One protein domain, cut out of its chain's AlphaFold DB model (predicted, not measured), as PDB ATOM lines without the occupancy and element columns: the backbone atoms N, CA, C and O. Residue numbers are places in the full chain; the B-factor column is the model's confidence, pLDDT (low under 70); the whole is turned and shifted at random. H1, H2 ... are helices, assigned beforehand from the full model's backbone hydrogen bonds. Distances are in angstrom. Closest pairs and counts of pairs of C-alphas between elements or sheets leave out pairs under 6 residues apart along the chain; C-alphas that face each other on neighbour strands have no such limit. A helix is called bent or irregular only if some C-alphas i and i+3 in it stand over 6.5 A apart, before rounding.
ATOM      1  N   MET A   4      26.299  40.601 -54.733       83.69
ATOM      2  CA  MET A   4      25.704  41.549 -53.790       83.69
ATOM      3  C   MET A   4      24.937  40.841 -52.663       83.69
ATOM      4  O   MET A   4      25.108  41.178 -51.493       83.69
ATOM      5  N   ASP A   5      24.143  39.818 -52.983       86.06
ATOM      6  CA  ASP A   5      23.409  39.012 -52.000       86.06
ATOM      7  C   ASP A   5      24.375  38.314 -51.028       86.06
ATOM      8  O   ASP A   5      24.144  38.290 -49.814       86.06
ATOM      9  N   LEU A   6      25.503  37.804 -51.542       87.69
ATOM     10  CA  LEU A   6      26.568  37.240 -50.715       87.69
ATOM     11  C   LEU A   6      27.177  38.310 -49.802       87.69
ATOM     12  O   LEU A   6      27.315  38.080 -48.601       87.69
ATOM     13  N   CYS A   7      27.494  39.491 -50.334       85.44
ATOM     14  CA  CYS A   7      28.062  40.592 -49.555       85.44
ATOM     15  C   CYS A   7      27.110  41.079 -48.451       85.44
ATOM     16  O   CYS A   7      27.558  41.361 -47.338       85.44
ATOM     17  N   LEU A   8      25.800  41.121 -48.711       85.00
ATOM     18  CA  LEU A   8      24.772  41.422 -47.708       85.00
ATOM     19  C   LEU A   8      24.710  40.351 -46.612       85.00
ATOM     20  O   LEU A   8      24.606  40.679 -45.425       85.00
ATOM     21  N   ARG A   9      24.820  39.068 -46.981       89.12
ATOM     22  CA  ARG A   9      24.891  37.963 -46.013       89.12
ATOM     23  C   ARG A   9      26.143  38.068 -45.139       89.12
ATOM     24  O   ARG A   9      26.034  37.962 -43.919       89.12
ATOM     25  N   ILE A  10      27.302  38.331 -45.744       89.88
ATOM     26  CA  ILE A  10      28.575  38.553 -45.042       89.88
ATOM     27  C   ILE A  10      28.441  39.714 -44.059       89.88
ATOM     28  O   ILE A  10      28.757  39.561 -42.881       89.88
ATOM     29  N   GLU A  11      27.925  40.857 -44.520       87.00
ATOM     30  CA  GLU A  11      27.694  42.032 -43.680       87.00
ATOM     31  C   GLU A  11      26.843  41.685 -42.454       87.00
ATOM     32  O   GLU A  11      27.191  42.064 -41.334       87.00
ATOM     33  N   ARG A  12      25.742  40.950 -42.649       87.69
ATOM     34  CA  ARG A  12      24.858  40.540 -41.558       87.69
ATOM     35  C   ARG A  12      25.592  39.685 -40.527       87.69
ATOM     36  O   ARG A  12      25.510  39.974 -39.335       87.69
ATOM     37  N   LEU A  13      26.332  38.665 -40.964       91.38
ATOM     38  CA  LEU A  13      27.084  37.784 -40.062       91.38
ATOM     39  C   LEU A  13      28.193  38.539 -39.316       91.38
ATOM     40  O   LEU A  13      28.366  38.351 -38.113       91.38
ATOM     41  N   VAL A  14      28.905  39.442 -39.997       90.38
ATOM     42  CA  VAL A  14      29.916  40.314 -39.380       90.38
ATOM     43  C   VAL A  14      29.277  41.210 -38.318       90.38
ATOM     44  O   VAL A  14      29.776  41.269 -37.192       90.38
ATOM     45  N   LYS A  15      28.138  41.849 -38.617       87.31
ATOM     46  CA  LYS A  15      27.399  42.675 -37.649       87.31
ATOM     47  C   LYS A  15      26.958  41.868 -36.426       87.31
ATOM     48  O   LYS A  15      27.203  42.319 -35.310       87.31
ATOM     49  N   ILE A  16      26.402  40.670 -36.621       89.44
ATOM     50  CA  ILE A  16      26.025  39.756 -35.528       89.44
ATOM     51  C   ILE A  16      27.246  39.424 -34.670       89.44
ATOM     52  O   ILE A  16      27.206  39.582 -33.450       89.44
ATOM     53  N   SER A  17      28.360  39.042 -35.298       90.31
ATOM     54  CA  SER A  17      29.572  38.684 -34.562       90.31
ATOM     55  C   SER A  17      30.131  39.836 -33.726       90.31
ATOM     56  O   SER A  17      30.636  39.620 -32.628       90.31
ATOM     57  N   LEU A  18      29.976  41.074 -34.190       88.62
ATOM     58  CA  LEU A  18      30.414  42.271 -33.482       88.62
ATOM     59  C   LEU A  18      29.348  42.848 -32.537       88.62
ATOM     60  O   LEU A  18      29.607  43.863 -31.891       88.62
ATOM     61  N   ASN A  19      28.170  42.218 -32.435       87.00
ATOM     62  CA  ASN A  19      27.004  42.737 -31.714       87.00
ATOM     63  C   ASN A  19      26.636  44.175 -32.142       87.00
ATOM     64  O   ASN A  19      26.328  45.039 -31.318       87.00
ATOM     65  N   ASN A  29      24.914  53.400 -44.424       51.78
ATOM     66  CA  ASN A  29      25.843  52.560 -43.652       51.78
ATOM     67  C   ASN A  29      25.768  51.038 -43.888       51.78
ATOM     68  O   ASN A  29      25.912  50.246 -42.949       51.78
ATOM     69  N   HIS A  30      25.595  50.626 -45.146       64.25
ATOM     70  CA  HIS A  30      25.791  49.235 -45.546       64.25
ATOM     71  C   HIS A  30      27.274  48.948 -45.811       64.25
ATOM     72  O   HIS A  30      27.888  49.558 -46.687       64.25
ATOM     73  N   LEU A  31      27.857  48.022 -45.044       64.62
ATOM     74  CA  LEU A  31      29.228  47.548 -45.273       64.62
ATOM     75  C   LEU A  31      29.321  46.682 -46.535       64.62
ATOM     76  O   LEU A  31      30.400  46.570 -47.098       64.62
ATOM     77  N   SER A  32      28.213  46.104 -47.004       61.44
ATOM     78  CA  SER A  32      28.143  45.249 -48.197       61.44
ATOM     79  C   SER A  32      28.682  45.920 -49.453       61.44
ATOM     80  O   SER A  32      29.433  45.277 -50.170       61.44
ATOM     81  N   GLY A  33      28.405  47.207 -49.687       58.34
ATOM     82  CA  GLY A  33      28.985  47.929 -50.827       58.34
ATOM     83  C   GLY A  33      30.508  48.088 -50.729       58.34
ATOM     84  O   GLY A  33      31.205  48.030 -51.738       58.34
ATOM     85  N   LEU A  34      31.048  48.233 -49.511       65.94
ATOM     86  CA  LEU A  34      32.497  48.239 -49.282       65.94
ATOM     87  C   LEU A  34      33.086  46.833 -49.437       65.94
ATOM     88  O   LEU A  34      34.133  46.691 -50.049       65.94
ATOM     89  N   ILE A  35      32.407  45.801 -48.929       67.06
ATOM     90  CA  ILE A  35      32.818  44.394 -49.037       67.06
ATOM     91  C   ILE A  35      32.804  43.933 -50.497       67.06
ATOM     92  O   ILE A  35      33.707  43.215 -50.914       67.06
ATOM     93  N   GLU A  36      31.814  44.356 -51.279       64.81
ATOM     94  CA  GLU A  36      31.725  44.056 -52.704       64.81
ATOM     95  C   GLU A  36      32.849  44.760 -53.468       64.81
ATOM     96  O   GLU A  36      33.604  44.104 -54.184       64.81
ATOM     97  N   ALA A  37      33.028  46.069 -53.258       61.44
ATOM     98  CA  ALA A  37      34.111  46.824 -53.885       61.44
ATOM     99  C   ALA A  37      35.494  46.253 -53.533       61.44
ATOM    100  O   ALA A  37      36.360  46.135 -54.401       61.44
ATOM    101  N   ASP A  38      35.699  45.857 -52.278       65.81
ATOM    102  CA  ASP A  38      36.954  45.294 -51.786       65.81
ATOM    103  C   ASP A  38      37.153  43.835 -52.230       65.81
ATOM    104  O   ASP A  38      38.264  43.425 -52.556       65.81
ATOM    105  N   GLY A  39      36.074  43.060 -52.349       60.72
ATOM    106  CA  GLY A  39      36.076  41.726 -52.945       60.72
ATOM    107  C   GLY A  39      36.463  41.747 -54.424       60.72
ATOM    108  O   GLY A  39      37.318  40.965 -54.833       60.72
ATOM    109  N   LEU A  40      35.901  42.681 -55.199       59.56
ATOM    110  CA  LEU A  40      36.214  42.869 -56.621       59.56
ATOM    111  C   LEU A  40      37.632  43.416 -56.841       59.56
ATOM    112  O   LEU A  40      38.332  42.972 -57.748       59.56
ATOM    113  N   THR A  41      38.068  44.374 -56.016       62.50
ATOM    114  CA  THR A  41      39.335  45.094 -56.240       62.50
ATOM    115  C   THR A  41      40.534  44.387 -55.608       62.50
ATOM    116  O   THR A  41      41.601  44.317 -56.214       62.50
ATOM    117  N   ASN A  42      40.370  43.855 -54.394       66.06
ATOM    118  CA  ASN A  42      41.472  43.405 -53.539       66.06
ATOM    119  C   ASN A  42      41.273  41.992 -52.957       66.06
ATOM    120  O   ASN A  42      42.158  41.498 -52.257       66.06
ATOM    121  N   ARG A  43      40.129  41.336 -53.208       73.62
ATOM    122  CA  ARG A  43      39.799  39.982 -52.722       73.62
ATOM    123  C   ARG A  43      39.906  39.831 -51.193       73.62
ATOM    124  O   ARG A  43      40.351  38.793 -50.703       73.62
ATOM    125  N   CYS A  44      39.511  40.851 -50.419       71.38
ATOM    126  CA  CYS A  44      39.614  40.849 -48.944       71.38
ATOM    127  C   CYS A  44      38.291  40.771 -48.177       71.38
ATOM    128  O   CYS A  44      38.293  40.982 -46.966       71.38
ATOM    129  N   ALA A  45      37.177  40.349 -48.782       76.38
ATOM    130  CA  ALA A  45      35.955  40.080 -48.007       76.38
ATOM    131  C   ALA A  45      36.211  39.082 -46.852       76.38
ATOM    132  O   ALA A  45      35.629  39.203 -45.776       76.38
ATOM    133  N   PHE A  46      37.173  38.166 -47.024       82.56
ATOM    134  CA  PHE A  46      37.662  37.282 -45.962       82.56
ATOM    135  C   PHE A  46      38.286  38.025 -44.764       82.56
ATOM    136  O   PHE A  46      38.119  37.615 -43.616       82.56
ATOM    137  N   ALA A  47      38.959  39.154 -44.999       83.56
ATOM    138  CA  ALA A  47      39.525  39.977 -43.935       83.56
ATOM    139  C   ALA A  47      38.437  40.539 -43.008       83.56
ATOM    140  O   ALA A  47      38.682  40.680 -41.809       83.56
ATOM    141  N   ALA A  48      37.224  40.791 -43.518       85.50
ATOM    142  CA  ALA A  48      36.096  41.200 -42.686       85.50
ATOM    143  C   ALA A  48      35.689  40.095 -41.695       85.50
ATOM    144  O   ALA A  48      35.464  40.398 -40.521       85.50
ATOM    145  N   PHE A  49      35.683  38.822 -42.113       88.94
ATOM    146  CA  PHE A  49      35.468  37.699 -41.192       88.94
ATOM    147  C   PHE A  49      36.544  37.672 -40.106       88.94
ATOM    148  O   PHE A  49      36.215  37.707 -38.918       88.94
ATOM    149  N   CYS A  50      37.823  37.691 -40.494       88.38
ATOM    150  CA  CYS A  50      38.941  37.659 -39.550       88.38
ATOM    151  C   CYS A  50      38.877  38.817 -38.546       88.38
ATOM    152  O   CYS A  50      38.981  38.602 -37.338       88.38
ATOM    153  N   ALA A  51      38.647  40.039 -39.031       88.19
ATOM    154  CA  ALA A  51      38.516  41.222 -38.190       88.19
ATOM    155  C   ALA A  51      37.379  41.055 -37.175       88.19
ATOM    156  O   ALA A  51      37.564  41.318 -35.984       88.19
ATOM    157  N   SER A  52      36.236  40.542 -37.625       90.56
ATOM    158  CA  SER A  52      35.050  40.364 -36.793       90.56
ATOM    159  C   SER A  52      35.178  39.265 -35.723       90.56
ATOM    160  O   SER A  52      34.543  39.351 -34.672       90.56
ATOM    161  N   LEU A  53      36.088  38.301 -35.912       91.12
ATOM    162  CA  LEU A  53      36.438  37.287 -34.909       91.12
ATOM    163  C   LEU A  53      37.412  37.785 -33.834       91.12
ATOM    164  O   LEU A  53      37.500  37.174 -32.768       91.12
ATOM    165  N   THR A  54      38.119  38.898 -34.065       89.25
ATOM    166  CA  THR A  54      39.144  39.420 -33.142       89.25
ATOM    167  C   THR A  54      38.644  39.542 -31.698       89.25
ATOM    168  O   THR A  54      39.314  39.016 -30.806       89.25
ATOM    169  N   PRO A  55      37.462  40.134 -31.413       88.75
ATOM    170  CA  PRO A  55      36.957  40.241 -30.044       88.75
ATOM    171  C   PRO A  55      36.704  38.883 -29.386       88.75
ATOM    172  O   PRO A  55      36.802  38.767 -28.168       88.75
ATOM    173  N   HIS A  56      36.380  37.854 -30.169       89.00
ATOM    174  CA  HIS A  56      36.142  36.496 -29.674       89.00
ATOM    175  C   HIS A  56      37.436  35.723 -29.463       89.00
ATOM    176  O   HIS A  56      37.443  34.785 -28.680       89.00
ATOM    177  N   TYR A  57      38.533  36.140 -30.090       88.38
ATOM    178  CA  TYR A  57      39.850  35.539 -29.914       88.38
ATOM    179  C   TYR A  57      40.599  36.100 -28.692       88.38
ATOM    180  O   TYR A  57      41.208  35.351 -27.924       88.38
ATOM    181  N   VAL A  58      40.540  37.425 -28.497       88.12
ATOM    182  CA  VAL A  58      41.354  38.145 -27.494       88.12
ATOM    183  C   VAL A  58      40.679  38.321 -26.131       88.12
ATOM    184  O   VAL A  58      41.329  38.755 -25.180       88.12
ATOM    185  N   LYS A  59      39.381  38.016 -26.006       86.06
ATOM    186  CA  LYS A  59      38.671  38.115 -24.723       86.06
ATOM    187  C   LYS A  59      39.306  37.195 -23.676       86.06
ATOM    188  O   LYS A  59      39.660  36.049 -23.946       86.06
ATOM    189  N   GLN A  60      39.376  37.697 -22.442       69.56
ATOM    190  CA  GLN A  60      39.993  36.996 -21.312       69.56
ATOM    191  C   GLN A  60      39.309  35.655 -20.987       69.56
ATOM    192  O   GLN A  60      39.972  34.730 -20.533       69.56
ATOM    193  N   ASN A  61      38.008  35.534 -21.275       79.88
ATOM    194  CA  ASN A  61      37.211  34.329 -21.012       79.88
ATOM    195  C   ASN A  61      37.056  33.412 -22.237       79.88
ATOM    196  O   ASN A  61      36.261  32.476 -22.197       79.88
ATOM    197  N   THR A  62      37.759  33.681 -23.340       84.25
ATOM    198  CA  THR A  62      37.748  32.776 -24.492       84.25
ATOM    199  C   THR A  62      38.468  31.481 -24.122       84.25
ATOM    200  O   THR A  62      39.601  31.517 -23.635       84.25
ATOM    201  N   THR A  63      37.805  30.346 -24.347       89.62
ATOM    202  CA  THR A  63      38.375  29.011 -24.133       89.62
ATOM    203  C   THR A  63      39.389  28.676 -25.224       89.62
ATOM    204  O   THR A  63      39.326  29.217 -26.331       89.62
ATOM    205  N   ASP A  64      40.317  27.767 -24.939       90.19
ATOM    206  CA  ASP A  64      41.271  27.309 -25.956       90.19
ATOM    207  C   ASP A  64      40.554  26.607 -27.117       90.19
ATOM    208  O   ASP A  64      40.855  26.899 -28.270       90.19
ATOM    209  N   ASP A  65      39.488  25.849 -26.837       92.12
ATOM    210  CA  ASP A  65      38.628  25.250 -27.867       92.12
ATOM    211  C   ASP A  65      38.043  26.298 -28.834       92.12
ATOM    212  O   ASP A  65      37.992  26.083 -30.046       92.12
ATOM    213  N   HIS A  66      37.615  27.462 -28.329       91.94
ATOM    214  CA  HIS A  66      37.120  28.548 -29.182       91.94
ATOM    215  C   HIS A  66      38.233  29.136 -30.056       91.94
ATOM    216  O   HIS A  66      38.001  29.415 -31.235       91.94
ATOM    217  N   ARG A  67      39.442  29.313 -29.504       92.38
ATOM    218  CA  ARG A  67      40.601  29.792 -30.276       92.38
ATOM    219  C   ARG A  67      40.986  28.794 -31.358       92.38
ATOM    220  O   ARG A  67      41.253  29.211 -32.482       92.38
ATOM    221  N   ASP A  68      40.944  27.503 -31.053       95.12
ATOM    222  CA  ASP A  68      41.241  26.437 -32.004       95.12
ATOM    223  C   ASP A  68      40.225  26.396 -33.145       95.12
ATOM    224  O   ASP A  68      40.622  26.335 -34.308       95.12
ATOM    225  N   LEU A  69      38.928  26.517 -32.851       94.69
ATOM    226  CA  LEU A  69      37.885  26.613 -33.879       94.69
ATOM    227  C   LEU A  69      38.086  27.830 -34.796       94.69
ATOM    228  O   LEU A  69      37.980  27.706 -36.019       94.69
ATOM    229  N   ILE A  70      38.408  28.993 -34.220       93.25
ATOM    230  CA  ILE A  70      38.707  30.214 -34.980       93.25
ATOM    231  C   ILE A  70      39.947  30.008 -35.861       93.25
ATOM    232  O   ILE A  70      39.904  30.286 -37.058       93.25
ATOM    233  N   ASN A  71      41.034  29.476 -35.301       93.69
ATOM    234  CA  ASN A  71      42.281  29.234 -36.026       93.69
ATOM    235  C   ASN A  71      42.093  28.233 -37.172       93.69
ATOM    236  O   ASN A  71      42.614  28.450 -38.265       93.69
ATOM    237  N   GLN A  72      41.330  27.159 -36.955       94.31
ATOM    238  CA  GLN A  72      40.994  26.191 -38.001       94.31
ATOM    239  C   GLN A  72      40.239  26.857 -39.153       94.31
ATOM    240  O   GLN A  72      40.595  26.651 -40.313       94.31
ATOM    241  N   SER A  73      39.243  27.692 -38.841       92.06
ATOM    242  CA  SER A  73      38.488  28.433 -39.852       92.06
ATOM    243  C   SER A  73      39.380  29.408 -40.630       92.06
ATOM    244  O   SER A  73      39.365  29.399 -41.860       92.06
ATOM    245  N   ILE A  74      40.230  30.182 -39.944       91.50
ATOM    246  CA  ILE A  74      41.126  31.146 -40.598       91.50
ATOM    247  C   ILE A  74      42.134  30.436 -41.510       91.50
ATOM    248  O   ILE A  74      42.311  30.819 -42.667       91.50
ATOM    249  N   ASN A  75      42.776  29.379 -41.013       92.69
ATOM    250  CA  ASN A  75      43.787  28.642 -41.770       92.69
ATOM    251  C   ASN A  75      43.205  27.936 -42.992       92.69
ATOM    252  O   ASN A  75      43.892  27.822 -44.004       92.69
ATOM    253  N   LYS A  76      41.948  27.490 -42.920       94.06
ATOM    254  CA  LYS A  76      41.279  26.838 -44.045       94.06
ATOM    255  C   LYS A  76      41.102  27.769 -45.242       94.06
ATOM    256  O   LYS A  76      41.144  27.284 -46.362       94.06
ATOM    257  N   TYR A  77      40.930  29.069 -45.024       91.31
ATOM    258  CA  TYR A  77      40.562  30.022 -46.076       91.31
ATOM    259  C   TYR A  77      41.610  31.114 -46.328       91.31
ATOM    260  O   TYR A  77      41.389  32.014 -47.138       91.31
ATOM    261  N   ASN A  78      42.787  31.021 -45.700       88.38
ATOM    262  CA  ASN A  78      43.872  31.997 -45.861       88.38
ATOM    263  C   ASN A  78      44.378  32.145 -47.314       88.38
ATOM    264  O   ASN A  78      45.014  33.146 -47.636       88.38
ATOM    265  N   PHE A  79      44.073  31.182 -48.189       89.38
ATOM    266  CA  PHE A  79      44.459  31.180 -49.595       89.38
ATOM    267  C   PHE A  79      43.506  31.974 -50.501       89.38
ATOM    268  O   PHE A  79      43.839  32.175 -51.668       89.38
ATOM    269  N   LEU A  80      42.342  32.424 -50.010       88.19
ATOM    270  CA  LEU A  80      41.313  33.112 -50.812       88.19
ATOM    271  C   LEU A  80      41.883  34.268 -51.649       88.19
ATOM    272  O   LEU A  80      41.541  34.409 -52.819       88.19
ATOM    273  N   THR A  81      42.812  35.048 -51.092       82.62
ATOM    274  CA  THR A  81      43.432  36.202 -51.768       82.62
ATOM    275  C   THR A  81      44.283  35.824 -52.987       82.62
ATOM    276  O   THR A  81      44.544  36.671 -53.841       82.62
ATOM    277  N   SER A  82      44.707  34.561 -53.091       87.31
ATOM    278  CA  SER A  82      45.517  34.045 -54.202       87.31
ATOM    279  C   SER A  82      44.695  33.514 -55.381       87.31
ATOM    280  O   SER A  82      45.260  33.246 -56.442       87.31
ATOM    281  N   LEU A  83      43.378  33.368 -55.213       88.88
ATOM    282  CA  LEU A  83      42.486  32.860 -56.252       88.88
ATOM    283  C   LEU A  83      42.220  33.920 -57.325       88.88
ATOM    284  O   LEU A  83      42.287  35.123 -57.059       88.88
ATOM    285  N   ASP A  84      41.891  33.471 -58.535       89.12
ATOM    286  CA  ASP A  84      41.264  34.327 -59.541       89.12
ATOM    287  C   ASP A  84      39.866  34.781 -59.090       89.12
ATOM    288  O   ASP A  84      39.297  34.246 -58.141       89.12
ATOM    289  N   GLU A  85      39.313  35.792 -59.758       85.31
ATOM    290  CA  GLU A  85      38.051  36.411 -59.348       85.31
ATOM    291  C   GLU A  85      36.875  35.428 -59.336       85.31
ATOM    292  O   GLU A  85      36.139  35.378 -58.353       85.31
ATOM    293  N   GLN A  86      36.706  34.622 -60.389       84.94
ATOM    294  CA  GLN A  86      35.581  33.691 -60.469       84.94
ATOM    295  C   GLN A  86      35.661  32.667 -59.335       84.94
ATOM    296  O   GLN A  86      34.684  32.448 -58.617       84.94
ATOM    297  N   ARG A  87      36.843  32.077 -59.133       89.88
ATOM    298  CA  ARG A  87      37.041  31.075 -58.088       89.88
ATOM    299  C   ARG A  87      36.980  31.672 -56.685       89.88
ATOM    300  O   ARG A  87      36.547  30.995 -55.756       89.88
ATOM    301  N   TYR A  88      37.388  32.929 -56.524       89.88
ATOM    302  CA  TYR A  88      37.292  33.656 -55.265       89.88
ATOM    303  C   TYR A  88      35.845  33.743 -54.776       89.88
ATOM    304  O   TYR A  88      35.587  33.412 -53.622       89.88
ATOM    305  N   TRP A  89      34.903  34.125 -55.641       88.25
ATOM    306  CA  TRP A  89      33.496  34.258 -55.254       88.25
ATOM    307  C   TRP A  89      32.853  32.922 -54.874       88.25
ATOM    308  O   TRP A  89      32.139  32.866 -53.875       88.25
ATOM    309  N   GLU A  90      33.159  31.847 -55.606       91.12
ATOM    310  CA  GLU A  90      32.693  30.491 -55.276       91.12
ATOM    311  C   GLU A  90      33.187  30.051 -53.888       91.12
ATOM    312  O   GLU A  90      32.400  29.642 -53.039       91.12
ATOM    313  N   VAL A  91      34.489  30.189 -53.619       93.06
ATOM    314  CA  VAL A  91      35.074  29.767 -52.334       93.06
ATOM    315  C   VAL A  91      34.670  30.710 -51.192       93.06
ATOM    316  O   VAL A  91      34.594  30.287 -50.037       93.06
ATOM    317  N   LEU A  92      34.391  31.984 -51.479       91.19
ATOM    318  CA  LEU A  92      33.881  32.935 -50.492       91.19
ATOM    319  C   LEU A  92      32.454  32.583 -50.048       91.19
ATOM    320  O   LEU A  92      32.126  32.786 -48.878       91.19
ATOM    321  N   GLU A  93      31.618  32.051 -50.946       92.81
ATOM    322  CA  GLU A  93      30.286  31.540 -50.599       92.81
ATOM    323  C   GLU A  93      30.407  30.387 -49.590       92.81
ATOM    324  O   GLU A  93      29.819  30.472 -48.509       92.81
ATOM    325  N   ASP A  94      31.280  29.407 -49.854       93.75
ATOM    326  CA  ASP A  94      31.581  28.311 -48.917       93.75
ATOM    327  C   ASP A  94      32.114  28.837 -47.570       93.75
ATOM    328  O   ASP A  94      31.687  28.408 -46.494       93.75
ATOM    329  N   ALA A  95      33.040  29.803 -47.608       93.56
ATOM    330  CA  ALA A  95      33.596  30.418 -46.405       93.56
ATOM    331  C   ALA A  95      32.524  31.138 -45.572       93.56
ATOM    332  O   ALA A  95      32.573  31.098 -44.343       93.56
ATOM    333  N   CYS A  96      31.545  31.770 -46.219       93.88
ATOM    334  CA  CYS A  96      30.424  32.438 -45.561       93.88
ATOM    335  C   CYS A  96      29.514  31.438 -44.825       93.88
ATOM    336  O   CYS A  96      29.091  31.695 -43.696       93.88
ATOM    337  N   GLU A  97      29.253  30.274 -45.421       94.56
ATOM    338  CA  GLU A  97      28.476  29.209 -44.777       94.56
ATOM    339  C   GLU A  97      29.199  28.621 -43.566       94.56
ATOM    340  O   GLU A  97      28.612  28.466 -42.491       94.56
ATOM    341  N   GLU A  98      30.495  28.344 -43.700       94.88
ATOM    342  CA  GLU A  98      31.297  27.848 -42.583       94.88
ATOM    343  C   GLU A  98      31.474  28.889 -41.484       94.88
ATOM    344  O   GLU A  98      31.498  28.533 -40.303       94.88
ATOM    345  N   TYR A  99      31.527  30.171 -41.846       95.25
ATOM    346  CA  TYR A  99      31.537  31.265 -40.890       95.25
ATOM    347  C   TYR A  99      30.262  31.277 -40.040       95.25
ATOM    348  O   TYR A  99      30.329  31.368 -38.815       95.25
ATOM    349  N   GLU A 100      29.092  31.091 -40.653       95.50
ATOM    350  CA  GLU A 100      27.826  30.974 -39.924       95.50
ATOM    351  C   GLU A 100      27.828  29.782 -38.947       95.50
ATOM    352  O   GLU A 100      27.392  29.902 -37.798       95.50
ATOM    353  N   VAL A 101      28.355  28.631 -39.377       96.44
ATOM    354  CA  VAL A 101      28.506  27.446 -38.518       96.44
ATOM    355  C   VAL A 101      29.473  27.713 -37.365       96.44
ATOM    356  O   VAL A 101      29.211  27.291 -36.236       96.44
ATOM    357  N   LEU A 102      30.576  28.420 -37.620       96.00
ATOM    358  CA  LEU A 102      31.524  28.825 -36.588       96.00
ATOM    359  C   LEU A 102      30.841  29.710 -35.541       96.00
ATOM    360  O   LEU A 102      30.964  29.426 -34.352       96.00
ATOM    361  N   LEU A 103      30.078  30.726 -35.954       94.62
ATOM    362  CA  LEU A 103      29.362  31.601 -35.020       94.62
ATOM    363  C   LEU A 103      28.394  30.822 -34.117       94.62
ATOM    364  O   LEU A 103      28.349  31.092 -32.916       94.62
ATOM    365  N   LYS A 104      27.697  29.811 -34.652       95.19
ATOM    366  CA  LYS A 104      26.841  28.908 -33.857       95.19
ATOM    367  C   LYS A 104      27.647  28.104 -32.838       95.19
ATOM    368  O   LYS A 104      27.277  28.027 -31.671       95.19
ATOM    369  N   LYS A 105      28.788  27.534 -33.248       93.81
ATOM    370  CA  LYS A 105      29.685  26.789 -32.342       93.81
ATOM    371  C   LYS A 105      30.244  27.667 -31.221       93.81
ATOM    372  O   LYS A 105      30.406  27.190 -30.105       93.81
ATOM    373  N   LEU A 106      30.491  28.942 -31.509       91.31
ATOM    374  CA  LEU A 106      30.947  29.934 -30.535       91.31
ATOM    375  C   LEU A 106      29.806  30.520 -29.681       91.31
ATOM    376  O   LEU A 106      30.073  31.359 -28.822       91.31
ATOM    377  N   SER A 107      28.554  30.087 -29.888       91.38
ATOM    378  CA  SER A 107      27.355  30.609 -29.208       91.38
ATOM    379  C   SER A 107      27.134  32.115 -29.417       91.38
ATOM    380  O   SER A 107      26.680  32.823 -28.519       91.38
TER     381      SER A 107
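AT A GLANCE: This is residues 4 to 19 and 29 to 107 of the 109 residues of an uncharacterized protein of Bacillus sp. UMB0899 (UniProt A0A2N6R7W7). Four long helices, H1, H3, H4 and H5, stand nearly aligned in a four-cornered bundle, and the shorter H2 bridges H1 and H3 steeply near the end where both begin. H1, H3 and H5 run one way and H4 runs the opposite way, making a helical hairpin with H3 and another with H5, while H1 packs on H3 and H5 and stays away from H4. The printed part has 95 residues with five named helices, in the order H1 to H5, and no named strand; the class is all helix. It is compact, with a radius of gyration of the C-alphas of 13.0 A and spans of 38 by 29 by 18 A.

IN THESE COORDINATES: H1, residues 4 to 17, begins at C-alpha 4 at (25.704, 41.549, -53.790) and is 19.8 A long from first to last C-alpha. H2, residues 32 to 42, is 14.5 A long. H3, residues 45 to 58, is 21.3 A long, from C-alpha 45 at (35.955, 40.080, -48.007); it is irregular, with C-alphas 52 and 55 7.0 A apart. H4, residues 64 to 77, is 20.3 A long. H5, residues 85 to 105, is the longest helix at 29.9 A and ends at C-alpha 105 at (29.685, 26.789, -32.342).

HOW THE PARTS SIT: H3 is the hub, touching the four other helices. With its residues 48 to 53 alone it touches H1, the same way at a shallow tilt of 7 degrees; the closest C-alphas, of Val 14 and Ser 52, are 5.7 A apart. H3 and H4 form a helical hairpin at a shallow tilt of 13 degrees, closest at the C-alphas of Tyr 57 and Arg 67, 5.8 A apart. H3 touches H5 with residues 45 to 49 alone, against residues 92 to 99 of H5; the closest C-alphas, of Phe 46 and Leu 92, are 7.3 A apart. H4 and H5 form a second helical hairpin, at 12 degrees, with the C-alphas of Tyr 77 and Ala 95 closest at 7.0 A. H5 touches H1 the same way at a shallow tilt of 29 degrees, closest at the C-alphas of Ile 10 and Cys 96, 6.4 A apart. H2 touches H1 at a steep tilt of 69.8 degrees, only just short of about perpendicular, with the C-alphas of Cys 7 and Ser 32 closest at 4.9 A. H2 also touches residues 45 to 48 of H3, with the C-alphas of Gly 39 and Ala 45 closest at 5.2 A. H1 and H4 are apart, as are H2 and H4. Every O i to N i+4 pair is within hydrogen-bond range in H1, H2 and H5, against 7 of 10 in H3 and 9 of 10 in H4.

THE WHOLE: The C-alphas of Gln 60 and Gln 86, the two farthest apart, are 39.5 A apart. Residues 20 to 28 are not printed, and C-alphas 19 and 29 are 15.5 A apart across the cut. Of the links printed whole, none is long. The model's pLDDT is under 70 at residues 29 to 42 and residue 60.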